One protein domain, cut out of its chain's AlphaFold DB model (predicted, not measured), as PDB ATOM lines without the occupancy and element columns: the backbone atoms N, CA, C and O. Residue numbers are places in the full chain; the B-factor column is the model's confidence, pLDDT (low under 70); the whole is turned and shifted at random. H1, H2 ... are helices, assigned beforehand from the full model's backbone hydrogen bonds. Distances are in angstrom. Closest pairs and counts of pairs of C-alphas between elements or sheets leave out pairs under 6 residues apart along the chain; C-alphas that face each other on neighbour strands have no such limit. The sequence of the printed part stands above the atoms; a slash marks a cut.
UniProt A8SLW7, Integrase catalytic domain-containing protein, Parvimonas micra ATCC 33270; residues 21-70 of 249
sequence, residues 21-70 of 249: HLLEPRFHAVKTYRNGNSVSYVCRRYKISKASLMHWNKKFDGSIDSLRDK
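What this domain is: This is residues 21 to 70 of the 249 residues of the protein "Integrase catalytic domain-containing protein" of Parvimonas micra ATCC 33270 (UniProt A8SLW7). What is the shape of this domain? Two short helices, H1 and H2, lie side by side as a helical hairpin, and a third, H3, crosses one side of that pair at about a right angle, beginning by H2 and ending by H1. A tail with no named helix, residues 60 to 70, follows H3 and has its last residue at the far end of the domain from the turn between H1 and H2. What is it made of, and how large is it? The printed part has 50 residues with three named helices in the order H1, H2, H3 and no named strand, of the class all helix. It is compact, with a radius of gyration of the C-alphas of 9.6 A and spans of 26 by 19 by 16 A.

Where its parts are: Where does the first helix run? H1 is residues 23 to 34, from C-alpha 23 at (243.770, 119.846, 136.820), and measures 16.5 A from first to last C-alpha. Where are the other two? H2 is residues 39 to 46 and measures 10.8 A. H3 is residues 50 to 59, measures 14.4 A and ends with C-alpha 59 at (246.792, 126.319, 147.550).

How they stand to each other: How do H1 and H2 stand? They touch, with the C-alphas of Ala 29 and Val 42 the closest at 6.3 A, and run opposite ways at a shallow tilt of 28 degrees. How does H3 stand to them? H3 touches H1 and is about perpendicular to it at 90 degrees; the closest C-alphas are those of Val 30 and Asn 57, 5.7 A apart, and H1 touches H3 with residues 26 to 30 alone. H3 also touches H2 and is about perpendicular to it at 87 degrees, with the C-alphas of Cys 43 and Lys 50 the closest at 6.3 A. What do the helix backbones show? In H1, H2 and H3 every O i to N i+4 pair is within hydrogen-bond range.

The domain as a whole: How far does the printed part reach? The two C-alphas farthest apart are those of Gly 36 and Lys 70, at 27.7 A, while the first and last printed C-alphas, of His 21 and Lys 70, are 13.7 A apart. Are there cuts or long links? The printed part has no cut, and the links H1 to H2 and H2 to H3 are both tight, with 4 and 3 residues between the helices. Where is the model's confidence low? No printed residue is under 70, and the mean pLDDT of the printed part is 92.9.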
ATOM      1  N   HIS A  21     237.349 123.419 135.703       83.81
ATOM      2  CA  HIS A  21     238.606 123.368 134.947       83.81
ATOM      3  C   HIS A  21     239.361 122.067 135.252       83.81
ATOM      4  O   HIS A  21     239.454 121.680 136.423       83.81
ATOM      5  N   LEU A  22     239.944 121.444 134.226       88.69
ATOM      6  CA  LEU A  22     240.823 120.280 134.369       88.69
ATOM      7  C   LEU A  22     242.065 120.626 135.210       88.69
ATOM      8  O   LEU A  22     242.511 121.773 135.222       88.69
ATOM      9  N   LEU A  23     242.630 119.638 135.911       89.94
ATOM     10  CA  LEU A  23     243.770 119.846 136.820       89.94
ATOM     11  C   LEU A  23     245.039 120.302 136.091       89.94
ATOM     12  O   LEU A  23     245.738 121.182 136.586       89.94
ATOM     13  N   GLU A  24     245.299 119.763 134.902       90.88
ATOM     14  CA  GLU A  24     246.451 120.120 134.068       90.88
ATOM     15  C   GLU A  24     246.473 121.619 133.699       90.88
ATOM     16  O   GLU A  24     247.450 122.295 134.036       90.88
ATOM     17  N   PRO A  25     245.403 122.214 133.120       90.94
ATOM     18  CA  PRO A  25     245.314 123.659 132.923       90.94
ATOM     19  C   PRO A  25     245.530 124.481 134.194       90.94
ATOM     20  O   PRO A  25     246.199 125.512 134.136       90.94
ATOM     21  N   ARG A  26     244.999 124.037 135.346       93.19
ATOM     22  CA  ARG A  26     245.210 124.731 136.633       93.19
ATOM     23  C   ARG A  26     246.691 124.735 137.008       93.19
ATOM     24  O   ARG A  26     247.225 125.783 137.364       93.19
ATOM     25  N   PHE A  27     247.353 123.584 136.897       94.81
ATOM     26  CA  PHE A  27     248.770 123.418 137.212       94.81
ATOM     27  C   PHE A  27     249.656 124.286 136.322       94.81
ATOM     28  O   PHE A  27     250.476 125.059 136.824       94.81
ATOM     29  N   HIS A  28     249.445 124.237 135.006       94.62
ATOM     30  CA  HIS A  28     250.213 125.048 134.067       94.62
ATOM     31  C   HIS A  28     249.956 126.549 134.238       94.62
ATOM     32  O   HIS A  28     250.901 127.332 134.138       94.62
ATOM     33  N   ALA A  29     248.726 126.963 134.554       94.94
ATOM     34  CA  ALA A  29     248.422 128.361 134.847       94.94
ATOM     35  C   ALA A  29     249.186 128.867 136.080       94.94
ATOM     36  O   ALA A  29     249.803 129.933 136.025       94.94
ATOM     37  N   VAL A  30     249.209 128.088 137.169       95.62
ATOM     38  CA  VAL A  30     249.949 128.452 138.388       95.62
ATOM     39  C   VAL A  30     251.460 128.438 138.149       95.62
ATOM     40  O   VAL A  30     252.138 129.374 138.563       95.62
ATOM     41  N   LYS A  31     251.995 127.441 137.431       95.56
ATOM     42  CA  LYS A  31     253.423 127.382 137.080       95.56
ATOM     43  C   LYS A  31     253.840 128.583 136.228       95.56
ATOM     44  O   LYS A  31     254.834 129.233 136.522       95.56
ATOM     45  N   THR A  32     253.034 128.939 135.227       95.44
ATOM     46  CA  THR A  32     253.280 130.114 134.373       95.44
ATOM     47  C   THR A  32     253.267 131.405 135.188       95.44
ATOM     48  O   THR A  32     254.122 132.263 134.984       95.44
ATOM     49  N   TYR A  33     252.344 131.536 136.144       96.00
ATOM     50  CA  TYR A  33     252.314 132.675 137.060       96.00
ATOM     51  C   TYR A  33     253.550 132.728 137.976       96.00
ATOM     52  O   TYR A  33     254.183 133.777 138.076       96.00
ATOM     53  N   ARG A  34     253.951 131.600 138.581       93.75
ATOM     54  CA  ARG A  34     255.149 131.518 139.441       93.75
ATOM     55  C   ARG A  34     256.466 131.736 138.691       93.75
ATOM     56  O   ARG A  34     257.433 132.156 139.309       93.75
ATOM     57  N   ASN A  35     256.484 131.546 137.372       94.44
ATOM     58  CA  ASN A  35     257.619 131.886 136.509       94.44
ATOM     59  C   ASN A  35     257.766 133.404 136.236       94.44
ATOM     60  O   ASN A  35     258.563 133.784 135.386       94.44
ATOM     61  N   GLY A  36     256.990 134.273 136.898       93.06
ATOM     62  CA  GLY A  36     257.120 135.735 136.796       93.06
ATOM     63  C   GLY A  36     256.216 136.407 135.755       93.06
ATOM     64  O   GLY A  36     256.332 137.608 135.524       93.06
ATOM     65  N   ASN A  37     255.290 135.672 135.130       95.12
ATOM     66  CA  ASN A  37     254.367 136.254 134.150       95.12
ATOM     67  C   ASN A  37     253.271 137.100 134.812       95.12
ATOM     68  O   ASN A  37     252.754 136.771 135.882       95.12
ATOM     69  N   SER A  38     252.830 138.156 134.120       95.62
ATOM     70  CA  SER A  38     251.760 139.022 134.624       95.62
ATOM     71  C   SER A  38     250.420 138.282 134.751       95.62
ATOM     72  O   SER A  38     250.056 137.435 133.931       95.62
ATOM     73  N   VAL A  39     249.625 138.653 135.760       94.62
ATOM     74  CA  VAL A  39     248.290 138.068 136.002       94.62
ATOM     75  C   VAL A  39     247.388 138.199 134.770       94.62
ATOM     76  O   VAL A  39     246.686 137.257 134.414       94.62
ATOM     77  N   SER A  40     247.424 139.352 134.089       95.62
ATOM     78  CA  SER A  40     246.602 139.598 132.896       95.62
ATOM     79  C   SER A  40     246.948 138.639 131.755       95.62
ATOM     80  O   SER A  40     246.044 138.118 131.101       95.62
ATOM     81  N   TYR A  41     248.238 138.357 131.548       96.00
ATOM     82  CA  TYR A  41     248.702 137.410 130.538       96.00
ATOM     83  C   TYR A  41     248.208 135.986 130.828       96.00
ATOM     84  O   TYR A  41     247.605 135.348 129.961       96.00
ATOM     85  N   VAL A  42     248.384 135.508 132.065       95.69
ATOM     86  CA  VAL A  42     247.984 134.150 132.472       95.69
ATOM     87  C   VAL A  42     246.469 133.960 132.348       95.69
ATOM     88  O   VAL A  42     246.018 132.969 131.771       95.69
ATOM     89  N   CYS A  43     245.671 134.931 132.806       95.25
ATOM     90  CA  CYS A  43     244.212 134.878 132.687       95.25
ATOM     91  C   CYS A  43     243.744 134.809 131.222       95.25
ATOM     92  O   CYS A  43     242.860 134.016 130.898       95.25
ATOM     93  N   ARG A  44     244.361 135.588 130.318       94.88
ATOM     94  CA  ARG A  44     244.030 135.574 128.880       94.88
ATOM     95  C   ARG A  44     244.431 134.270 128.192       94.88
ATOM     96  O   ARG A  44     243.666 133.787 127.352       94.88
ATOM     97  N   ARG A  45     245.601 133.719 128.540       94.44
ATOM     98  CA  ARG A  45     246.152 132.480 127.965       94.44
ATOM     99  C   ARG A  45     245.330 131.256 128.354       94.44
ATOM    100  O   ARG A  45     244.963 130.475 127.487       94.44
ATOM    101  N   TYR A  46     245.011 131.115 129.641       92.62
ATOM    102  CA  TYR A  46     244.325 129.934 130.179       92.62
ATOM    103  C   TYR A  46     242.801 130.093 130.296       92.62
ATOM    104  O   TYR A  46     242.136 129.178 130.772       92.62
ATOM    105  N   LYS A  47     242.240 131.235 129.865       93.56
ATOM    106  CA  LYS A  47     240.797 131.554 129.922       93.56
ATOM    107  C   LYS A  47     240.217 131.378 131.329       93.56
ATOM    108  O   LYS A  47     239.177 130.756 131.527       93.56
ATOM    109  N   ILE A  48     240.925 131.923 132.317       93.50
ATOM    110  CA  ILE A  48     240.588 131.802 133.739       93.50
ATOM    111  C   ILE A  48     240.389 133.176 134.374       93.50
ATOM    112  O   ILE A  48     240.950 134.176 133.924       93.50
ATOM    113  N   SER A  49     239.607 133.225 135.452       93.44
ATOM    114  CA  SER A  49     239.445 134.450 136.234       93.44
ATOM    115  C   SER A  49     240.669 134.712 137.123       93.44
ATOM    116  O   SER A  49     241.324 133.779 137.598       93.44
ATOM    117  N   LYS A  50     240.934 135.990 137.430       95.06
ATOM    118  CA  LYS A  50     241.962 136.387 138.410       95.06
ATOM    119  C   LYS A  50     241.732 135.713 139.768       95.06
ATOM    120  O   LYS A  50     242.686 135.239 140.376       95.06
ATOM    121  N   ALA A  51     240.480 135.641 140.226       94.50
ATOM    122  CA  ALA A  51     240.130 135.030 141.507       94.50
ATOM    123  C   ALA A  51     240.484 133.535 141.547       94.50
ATOM    124  O   ALA A  51     241.093 133.074 142.512       94.50
ATOM    125  N   SER A  52     240.176 132.796 140.476       92.75
ATOM    126  CA  SER A  52     240.536 131.381 140.338       92.75
ATOM    127  C   SER A  52     242.051 131.185 140.378       92.75
ATOM    128  O   SER A  52     242.529 130.352 141.146       92.75
ATOM    129  N   LEU A  53     242.808 131.994 139.624       95.31
ATOM    130  CA  LEU A  53     244.271 131.925 139.609       95.31
ATOM    131  C   LEU A  53     244.873 132.183 140.996       95.31
ATOM    132  O   LEU A  53     245.722 131.417 141.448       95.31
ATOM    133  N   MET A  54     244.420 133.232 141.690       96.12
ATOM    134  CA  MET A  54     244.918 133.565 143.030       96.12
ATOM    135  C   MET A  54     244.572 132.477 144.054       96.12
ATOM    136  O   MET A  54     245.412 132.115 144.877       96.12
ATOM    137  N   HIS A  55     243.365 131.905 143.980       93.19
ATOM    138  CA  HIS A  55     242.947 130.795 144.842       93.19
ATOM    139  C   HIS A  55     243.792 129.539 144.623       93.19
ATOM    140  O   HIS A  55     244.209 128.900 145.589       93.19
ATOM    141  N   TRP A  56     244.076 129.192 143.366       94.50
ATOM    142  CA  TRP A  56     244.945 128.066 143.027       94.50
ATOM    143  C   TRP A  56     246.386 128.309 143.468       94.50
ATOM    144  O   TRP A  56     246.965 127.444 144.116       94.50
ATOM    145  N   ASN A  57     246.942 129.498 143.220       94.50
ATOM    146  CA  ASN A  57     248.304 129.824 143.644       94.50
ATOM    147  C   ASN A  57     248.476 129.778 145.172       94.50
ATOM    148  O   ASN A  57     249.510 129.310 145.643       94.50
ATOM    149  N   LYS A  58     247.457 130.206 145.938       94.44
ATOM    150  CA  LYS A  58     247.446 130.122 147.410       94.44
ATOM    151  C   LYS A  58     247.462 128.677 147.920       94.44
ATOM    152  O   LYS A  58     248.006 128.420 148.986       94.44
ATOM    153  N   LYS A  59     246.841 127.746 147.190       92.00
ATOM    154  CA  LYS A  59     246.792 126.319 147.550       92.00
ATOM    155  C   LYS A  59     248.003 125.518 147.078       92.00
ATOM    156  O   LYS A  59     248.217 124.429 147.589       92.00
ATOM    157  N   PHE A  60     248.730 126.016 146.083       94.31
ATOM    158  CA  PHE A  60     249.742 125.243 145.380       94.31
ATOM    159  C   PHE A  60     250.998 125.025 146.233       94.31
ATOM    160  O   PHE A  60     251.707 125.977 146.566       94.31
ATOM    161  N   ASP A  61     251.294 123.764 146.535       92.06
ATOM    162  CA  ASP A  61     252.466 123.320 147.306       92.06
ATOM    163  C   ASP A  61     253.618 122.804 146.422       92.06
ATOM    164  O   ASP A  61     254.671 122.434 146.928       92.06
ATOM    165  N   GLY A  62     253.437 122.809 145.096       87.50
ATOM    166  CA  GLY A  62     254.367 122.227 144.121       87.50
ATOM    167  C   GLY A  62     253.830 120.957 143.454       87.50
ATOM    168  O   GLY A  62     254.253 120.632 142.344       87.50
ATOM    169  N   SER A  63     252.847 120.287 144.062       91.81
ATOM    170  CA  SER A  63     252.180 119.103 143.513       91.81
ATOM    171  C   SER A  63     250.925 119.463 142.713       91.81
ATOM    172  O   SER A  63     250.211 120.419 143.031       91.81
ATOM    173  N   ILE A  64     250.595 118.666 141.694       91.19
ATOM    174  CA  ILE A  64     249.335 118.819 140.949       91.19
ATOM    175  C   ILE A  64     248.104 118.517 141.821       91.19
ATOM    176  O   ILE A  64     247.040 119.111 141.633       91.19
ATOM    177  N   ASP A  65     248.257 117.641 142.816       89.56
ATOM    178  CA  ASP A  65     247.173 117.206 143.697       89.56
ATOM    179  C   ASP A  65     246.675 118.306 144.635       89.56
ATOM    180  O   ASP A  65     245.482 118.345 144.951       89.56
ATOM    181  N   SER A  66     247.531 119.263 145.002       90.81
ATOM    182  CA  SER A  66     247.138 120.438 145.794       90.81
ATOM    183  C   SER A  66     246.046 121.298 145.138       90.81
ATOM    184  O   SER A  66     245.298 122.009 145.819       90.81
ATOM    185  N   LEU A  67     245.894 121.201 143.813       91.31
ATOM    186  CA  LEU A  67     244.900 121.937 143.026       91.31
ATOM    187  C   LEU A  67     243.558 121.204 142.892       91.31
ATOM    188  O   LEU A  67     242.626 121.734 142.268       91.31
ATOM    189  N   ARG A  68     243.441 120.008 143.481       88.94
ATOM    190  CA  ARG A  68     242.223 119.199 143.460       88.94
ATOM    191  C   ARG A  68     241.115 119.847 144.287       88.94
ATOM    192  O   ARG A  68     241.331 120.363 145.387       88.94
ATOM    193  N   ASP A  69     239.898 119.821 143.747       85.25
ATOM    194  CA  ASP A  69     238.733 120.324 144.466       85.25
ATOM    195  C   ASP A  69     238.445 119.438 145.681       85.25
ATOM    196  O   ASP A  69     238.454 118.206 145.610       85.25
ATOM    197  N   LYS A  70     238.205 120.084 146.824       83.56
ATOM    198  CA  LYS A  70     237.791 119.393 148.044       83.56
ATOM    199  C   LYS A  70     236.313 119.031 147.939       83.56
ATOM    200  O   LYS A  70     235.560 119.614 147.164       83.56
TER     201      LYS A  70